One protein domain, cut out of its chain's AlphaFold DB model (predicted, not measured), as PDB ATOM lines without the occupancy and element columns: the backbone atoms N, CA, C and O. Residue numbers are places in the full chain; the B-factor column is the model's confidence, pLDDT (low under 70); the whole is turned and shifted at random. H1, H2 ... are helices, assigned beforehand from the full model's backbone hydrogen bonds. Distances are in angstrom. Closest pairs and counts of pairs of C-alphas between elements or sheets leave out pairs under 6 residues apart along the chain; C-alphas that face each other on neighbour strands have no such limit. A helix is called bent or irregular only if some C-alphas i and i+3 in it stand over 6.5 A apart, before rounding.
ATOM      1  N   MET A  25      54.168  54.043  86.997       95.38
ATOM      2  CA  MET A  25      54.017  52.614  87.288       95.38
ATOM      3  C   MET A  25      55.325  51.989  87.787       95.38
ATOM      4  O   MET A  25      55.291  51.011  88.531       95.38
ATOM      5  N   ASP A  26      56.464  52.593  87.450       97.31
ATOM      6  CA  ASP A  26      57.794  52.116  87.821       97.31
ATOM      7  C   ASP A  26      58.238  52.621  89.199       97.31
ATOM      8  O   ASP A  26      59.258  52.173  89.724       97.31
ATOM      9  N   ALA A  27      57.467  53.516  89.830       95.88
ATOM     10  CA  ALA A  27      57.843  54.201  91.068       95.88
ATOM     11  C   ALA A  27      58.223  53.241  92.210       95.88
ATOM     12  O   ALA A  27      59.189  53.488  92.929       95.88
ATOM     13  N   ALA A  28      57.504  52.125  92.362       97.69
ATOM     14  CA  ALA A  28      57.817  51.127  93.387       97.69
ATOM     15  C   ALA A  28      59.157  50.417  93.117       97.69
ATOM     16  O   ALA A  28      59.936  50.176  94.040       97.69
ATOM     17  N   THR A  29      59.446  50.108  91.853       97.38
ATOM     18  CA  THR A  29      60.696  49.461  91.436       97.38
ATOM     19  C   THR A  29      61.873  50.435  91.512       97.38
ATOM     20  O   THR A  29      62.966  50.047  91.921       97.38
ATOM     21  N   VAL A  30      61.647  51.713  91.198       98.00
ATOM     22  CA  VAL A  30      62.616  52.799  91.402       98.00
ATOM     23  C   VAL A  30      62.962  52.951  92.884       98.00
ATOM     24  O   VAL A  30      64.136  53.030  93.234       98.00
ATOM     25  N   GLU A  31      61.970  52.921  93.774       97.94
ATOM     26  CA  GLU A  31      62.221  52.996  95.217       97.94
ATOM     27  C   GLU A  31      62.990  51.773  95.739       97.94
ATOM     28  O   GLU A  31      63.875  51.890  96.587       97.94
ATOM     29  N   LEU A  32      62.730  50.593  95.173       97.00
ATOM     30  CA  LEU A  32      63.521  49.403  95.467       97.00
ATOM     31  C   LEU A  32      64.979  49.557  94.999       97.00
ATOM     32  O   LEU A  32      65.898  49.198  95.737       97.00
ATOM     33  N   ALA A  33      65.208  50.105  93.802       97.62
ATOM     34  CA  ALA A  33      66.552  50.382  93.294       97.62
ATOM     35  C   ALA A  33      67.313  51.333  94.230       97.62
ATOM     36  O   ALA A  33      68.466  51.076  94.570       97.62
ATOM     37  N   ARG A  34      66.636  52.380  94.707       97.69
ATOM     38  CA  ARG A  34      67.152  53.369  95.661       97.69
ATOM     39  C   ARG A  34      67.604  52.740  96.974       97.69
ATOM     40  O   ARG A  34      68.746  52.937  97.381       97.69
ATOM     41  N   ALA A  35      66.755  51.917  97.586       96.56
ATOM     42  CA  ALA A  35      67.097  51.208  98.818       96.56
ATOM     43  C   ALA A  35      68.311  50.275  98.640       96.56
ATOM     44  O   ALA A  35      69.150  50.151  99.535       96.56
ATOM     45  N   HIS A  36      68.431  49.627  97.476       96.50
ATOM     46  CA  HIS A  36      69.590  48.795  97.157       96.50
ATOM     47  C   HIS A  36      70.867  49.612  96.937       96.50
ATOM     48  O   HIS A  36      71.922  49.198  97.417       96.50
ATOM     49  N   ALA A  37      70.782  50.759  96.263       96.69
ATOM     50  CA  ALA A  37      71.913  51.662  96.082       96.69
ATOM     51  C   ALA A  37      72.451  52.156  97.437       96.69
ATOM     52  O   ALA A  37      73.646  52.030  97.696       96.69
ATOM     53  N   ASP A  38      71.565  52.579  98.346       95.75
ATOM     54  CA  ASP A  38      71.946  53.009  99.698       95.75
ATOM     55  C   ASP A  38      72.627  51.877 100.487       95.75
ATOM     56  O   ASP A  38      73.611  52.093 101.196       95.75
ATOM     57  N   HIS A  39      72.128  50.642 100.351       94.25
ATOM     58  CA  HIS A  39      72.732  49.478 100.994       94.25
ATOM     59  C   HIS A  39      74.142  49.182 100.463       94.25
ATOM     60  O   HIS A  39      75.033  48.840 101.244       94.25
ATOM     61  N   LEU A  40      74.352  49.311  99.151       94.94
ATOM     62  CA  LEU A  40      75.665  49.123  98.533       94.94
ATOM     63  C   LEU A  40      76.640  50.225  98.945       94.94
ATOM     64  O   LEU A  40      77.768  49.918  99.318       94.94
ATOM     65  N   ASP A  41      76.197  51.481  98.955       95.56
ATOM     66  CA  ASP A  41      77.010  52.605  99.418       95.56
ATOM     67  C   ASP A  41      77.438  52.425 100.881       95.56
ATOM     68  O   ASP A  41      78.614  52.598 101.214       95.56
ATOM     69  N   ALA A  42      76.523  51.982 101.748       94.00
ATOM     70  CA  ALA A  42      76.847  51.649 103.130       94.00
ATOM     71  C   ALA A  42      77.866  50.499 103.232       94.00
ATOM     72  O   ALA A  42      78.803  50.576 104.025       94.00
ATOM     73  N   ALA A  43      77.719  49.444 102.422       93.62
ATOM     74  CA  ALA A  43      78.636  48.305 102.426       93.62
ATOM     75  C   ALA A  43      80.041  48.680 101.923       93.62
ATOM     76  O   ALA A  43      81.038  48.263 102.512       93.62
ATOM     77  N   PHE A  44      80.128  49.503 100.874       92.50
ATOM     78  CA  PHE A  44      81.396  49.982 100.321       92.50
ATOM     79  C   PHE A  44      82.103  50.980 101.244       92.50
ATOM     80  O   PHE A  44      83.332  51.009 101.285       92.50
ATOM     81  N   GLY A  45      81.350  51.744 102.039       93.19
ATOM     82  CA  GLY A  45      81.899  52.615 103.081       93.19
ATOM     83  C   GLY A  45      82.352  51.887 104.357       93.19
ATOM     84  O   GLY A  45      83.140  52.446 105.119       93.19
ATOM     85  N   ALA A  46      81.881  50.660 104.606       91.00
ATOM     86  CA  ALA A  46      82.121  49.932 105.857       91.00
ATOM     87  C   ALA A  46      83.446  49.145 105.898       91.00
ATOM     88  O   ALA A  46      83.957  48.871 106.983       91.00
ATOM     89  N   GLY A  47      84.028  48.818 104.739       89.50
ATOM     90  CA  GLY A  47      85.304  48.106 104.642       89.50
ATOM     91  C   GLY A  47      85.267  46.882 103.727       89.50
ATOM     92  O   GLY A  47      84.285  46.612 103.033       89.50
ATOM     93  N   TYR A  48      86.384  46.149 103.688       91.31
ATOM     94  CA  TYR A  48      86.593  45.059 102.729       91.31
ATOM     95  C   TYR A  48      85.618  43.889 102.907       91.31
ATOM     96  O   TYR A  48      85.113  43.376 101.911       91.31
ATOM     97  N   GLU A  49      85.344  43.452 104.141       92.12
ATOM     98  CA  GLU A  49      84.490  42.279 104.378       92.12
ATOM     99  C   GLU A  49      83.039  42.533 103.954       92.12
ATOM    100  O   GLU A  49      82.433  41.713 103.259       92.12
ATOM    101  N   GLU A  50      82.495  43.691 104.317       91.19
ATOM    102  CA  GLU A  50      81.158  44.140 103.935       91.19
ATOM    103  C   GLU A  50      81.050  44.324 102.421       91.19
ATOM    104  O   GLU A  50      80.103  43.821 101.811       91.19
ATOM    105  N   THR A  51      82.055  44.948 101.802       91.94
ATOM    106  CA  THR A  51      82.160  45.072 100.342       91.94
ATOM    107  C   THR A  51      82.140  43.700  99.677       91.94
ATOM    108  O   THR A  51      81.334  43.448  98.782       91.94
ATOM    109  N   HIS A  52      82.989  42.776 100.134       91.38
ATOM    110  CA  HIS A  52      83.083  41.432  99.577       91.38
ATOM    111  C   HIS A  52      81.746  40.690  99.684       91.38
ATOM    112  O   HIS A  52      81.307  40.073  98.717       91.38
ATOM    113  N   ARG A  53      81.046  40.800 100.820       90.19
ATOM    114  CA  ARG A  53      79.715  40.202 101.003       90.19
ATOM    115  C   ARG A  53      78.672  40.811 100.062       90.19
ATOM    116  O   ARG A  53      77.852  40.076  99.507       90.19
ATOM    117  N   ALA A  54      78.702  42.127  99.869       92.25
ATOM    118  CA  ALA A  54      77.759  42.834  99.008       92.25
ATOM    119  C   ALA A  54      77.882  42.425  97.528       92.25
ATOM    120  O   ALA A  54      76.869  42.309  96.835       92.25
ATOM    121  N   MET A  55      79.096  42.106  97.070       87.94
ATOM    122  CA  MET A  55      79.377  41.767  95.670       87.94
ATOM    123  C   MET A  55      78.641  40.523  95.150       87.94
ATOM    124  O   MET A  55      78.327  40.462  93.963       87.94
ATOM    125  N   TYR A  56      78.342  39.534  96.000       83.50
ATOM    126  CA  TYR A  56      77.778  38.253  95.537       83.50
ATOM    127  C   TYR A  56      76.251  38.172  95.576       83.50
ATOM    128  O   TYR A  56      75.665  37.380  94.841       83.50
ATOM    129  N   GLY A  57      75.593  38.966  96.421       88.81
ATOM    130  CA  GLY A  57      74.135  38.946  96.563       88.81
ATOM    131  C   GLY A  57      73.525  40.302  96.226       88.81
ATOM    132  O   GLY A  57      72.898  40.437  95.173       88.81
ATOM    133  N   PRO A  58      73.720  41.311  97.091       92.00
ATOM    134  CA  PRO A  58      73.175  42.650  96.895       92.00
ATOM    135  C   PRO A  58      73.460  43.266  95.522       92.00
ATOM    136  O   PRO A  58      72.518  43.718  94.873       92.00
ATOM    137  N   THR A  59      74.703  43.215  95.032       93.75
ATOM    138  CA  THR A  59      75.067  43.773  93.717       93.75
ATOM    139  C   THR A  59      74.350  43.059  92.572       93.75
ATOM    140  O   THR A  59      73.821  43.702  91.667       93.75
ATOM    141  N   ALA A  60      74.261  41.726  92.620       93.69
ATOM    142  CA  ALA A  60      73.580  40.946  91.587       93.69
ATOM    143  C   ALA A  60      72.071  41.244  91.543       93.69
ATOM    144  O   ALA A  60      71.482  41.332  90.466       93.69
ATOM    145  N   THR A  61      71.440  41.419  92.706       95.75
ATOM    146  CA  THR A  61      70.034  41.836  92.796       95.75
ATOM    147  C   THR A  61      69.844  43.251  92.266       95.75
ATOM    148  O   THR A  61      68.942  43.480  91.462       95.75
ATOM    149  N   TYR A  62      70.724  44.178  92.643       96.44
ATOM    150  CA  TYR A  62      70.685  45.555  92.162       96.44
ATOM    151  C   TYR A  62      70.781  45.626  90.633       96.44
ATOM    152  O   TYR A  62      69.925  46.227  89.991       96.44
ATOM    153  N   HIS A  63      71.716  44.891  90.022       95.50
ATOM    154  CA  HIS A  63      71.832  44.798  88.562       95.50
ATOM    155  C   HIS A  63      70.552  44.290  87.884       95.50
ATOM    156  O   HIS A  63      70.175  44.797  86.828       95.50
ATOM    157  N   LYS A  64      69.857  43.314  88.482       96.44
ATOM    158  CA  LYS A  64      68.583  42.810  87.945       96.44
ATOM    159  C   LYS A  64      67.477  43.859  88.018       96.44
ATOM    160  O   LYS A  64      66.699  43.969  87.075       96.44
ATOM    161  N   ILE A  65      67.422  44.629  89.104       97.12
ATOM    162  CA  ILE A  65      66.462  45.730  89.248       97.12
ATOM    163  C   ILE A  65      66.728  46.785  88.170       97.12
ATOM    164  O   ILE A  65      65.810  47.133  87.427       97.12
ATOM    165  N   LEU A  66      67.982  47.215  88.001       97.12
ATOM    166  CA  LEU A  66      68.358  48.164  86.948       97.12
ATOM    167  C   LEU A  66      68.006  47.642  85.550       97.12
ATOM    168  O   LEU A  66      67.474  48.389  84.734       97.12
ATOM    169  N   ALA A  67      68.240  46.353  85.284       96.06
ATOM    170  CA  ALA A  67      67.864  45.736  84.017       96.06
ATOM    171  C   ALA A  67      66.343  45.746  83.799       96.06
ATOM    172  O   ALA A  67      65.888  46.047  82.701       96.06
ATOM    173  N   SER A  68      65.548  45.471  84.836       96.25
ATOM    174  CA  SER A  68      64.082  45.509  84.734       96.25
ATOM    175  C   SER A  68      63.534  46.910  84.442       96.25
ATOM    176  O   SER A  68      62.510  47.033  83.784       96.25
ATOM    177  N   LEU A  69      64.249  47.950  84.883       97.00
ATOM    178  CA  LEU A  69      63.921  49.356  84.644       97.00
ATOM    179  C   LEU A  69      64.505  49.901  83.330       97.00
ATOM    180  O   LEU A  69      64.277  51.059  82.993       97.00
ATOM    181  N   GLY A  70      65.315  49.126  82.604       96.56
ATOM    182  CA  GLY A  70      66.045  49.647  81.445       96.56
ATOM    183  C   GLY A  70      67.118  50.683  81.795       96.56
ATOM    184  O   GLY A  70      67.477  51.492  80.948       96.56
ATOM    185  N   LEU A  71      67.627  50.682  83.030       95.94
ATOM    186  CA  LEU A  71      68.636  51.635  83.515       95.94
ATOM    187  C   LEU A  71      70.076  51.136  83.353       95.94
ATOM    188  O   LEU A  71      71.021  51.842  83.688       95.94
ATOM    189  N   ASN A  72      70.262  49.927  82.826       93.69
ATOM    190  CA  ASN A  72      71.568  49.406  82.441       93.69
ATOM    191  C   ASN A  72      71.538  48.880  80.992       93.69
ATOM    192  O   ASN A  72      70.452  48.689  80.436       93.69
ATOM    193  N   PRO A  73      72.702  48.625  80.361       92.69
ATOM    194  CA  PRO A  73      72.758  48.210  78.957       92.69
ATOM    195  C   PRO A  73      71.936  46.951  78.645       92.69
ATOM    196  O   PRO A  73      71.241  46.899  77.633       92.69
ATOM    197  N   GLU A  74      71.965  45.959  79.537       92.88
ATOM    198  CA  GLU A  74      71.196  44.718  79.393       92.88
ATOM    199  C   GLU A  74      69.684  44.985  79.363       92.88
ATOM    200  O   GLU A  74      68.969  44.458  78.510       92.88
ATOM    201  N   GLY A  75      69.193  45.816  80.284       93.31
ATOM    202  CA  GLY A  75      67.795  46.221  80.363       93.31
ATOM    203  C   GLY A  75      67.356  47.039  79.160       93.31
ATOM    204  O   GLY A  75      66.298  46.775  78.594       93.31
ATOM    205  N   ARG A  76      68.189  47.992  78.727       93.75
ATOM    206  CA  ARG A  76      67.911  48.807  77.539       93.75
ATOM    207  C   ARG A  76      67.720  47.947  76.298       93.75
ATOM    208  O   ARG A  76      66.745  48.144  75.584       93.75
ATOM    209  N   LEU A  77      68.595  46.963  76.085       93.00
ATOM    210  CA  LEU A  77      68.461  46.019  74.975       93.00
ATOM    211  C   LEU A  77      67.169  45.194  75.093       93.00
ATOM    212  O   LEU A  77      66.412  45.090  74.134       93.00
ATOM    213  N   LYS A  78      66.888  44.630  76.277       91.31
ATOM    214  CA  LYS A  78      65.689  43.804  76.514       91.31
ATOM    215  C   LYS A  78      64.380  44.550  76.280       91.31
ATOM    216  O   LYS A  78      63.401  43.935  75.870       91.31
ATOM    217  N   LEU A  79      64.364  45.846  76.570       91.94
ATOM    218  CA  LEU A  79      63.197  46.707  76.412       91.94
ATOM    219  C   LEU A  79      63.139  47.400  75.041       91.94
ATOM    220  O   LEU A  79      62.210  48.162  74.802       91.94
TER     221      LEU A  79
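What this domain is: This is residues 25 to 79 of the 97 residues of an uncharacterized protein of Dietzia sp. ANT_WB102 (UniProt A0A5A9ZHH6). One long helix, H1, and two shorter helices, H2 then H3, folding back beside it make a long hairpin; short H4 makes a corner at H3's far end. The 55 printed residues, with four named helices in that order, are all helix, elongated at 35 by 20 by 13 A, and only just compact, close to loose, radius of gyration of the C-alphas 12.1 A.

How they stand to each other: Start at H1, residues 25 to 46; its residues 40 to 44 alone touch H2, residues 48 to 56, a hairpin at 32 degrees, closest C-alphas Phe 44 and Thr 51, 5.0 A. H3, residues 58 to 68, touches H1, opposite ways at a shallow tilt of 26 degrees, closest C-alphas His 36 and Tyr 62, 6.1 A. H4, residues 73 to 78, touches H3 only at the corner, closest C-alphas Ala 67 and Gly 75, 3.7 A. In H3 and H4 every O i to N i+4 pair is within hydrogen-bond range; in H1 17 of 18, in H2 4 of 5.

Where its parts are: Find C-alpha 25 at (54.017, 52.614, 87.288); H1 runs 33.8 A, irregular where C-alphas 25 and 28 are 7.3 A apart. H2 spans 13.3 A, H3 15.5 A, and H4 8.7 A to C-alpha 78 at (65.689, 43.804, 76.514).

The domain as a whole: The printed part has no cut, its links are tight, and no printed residue is under 70 in pLDDT.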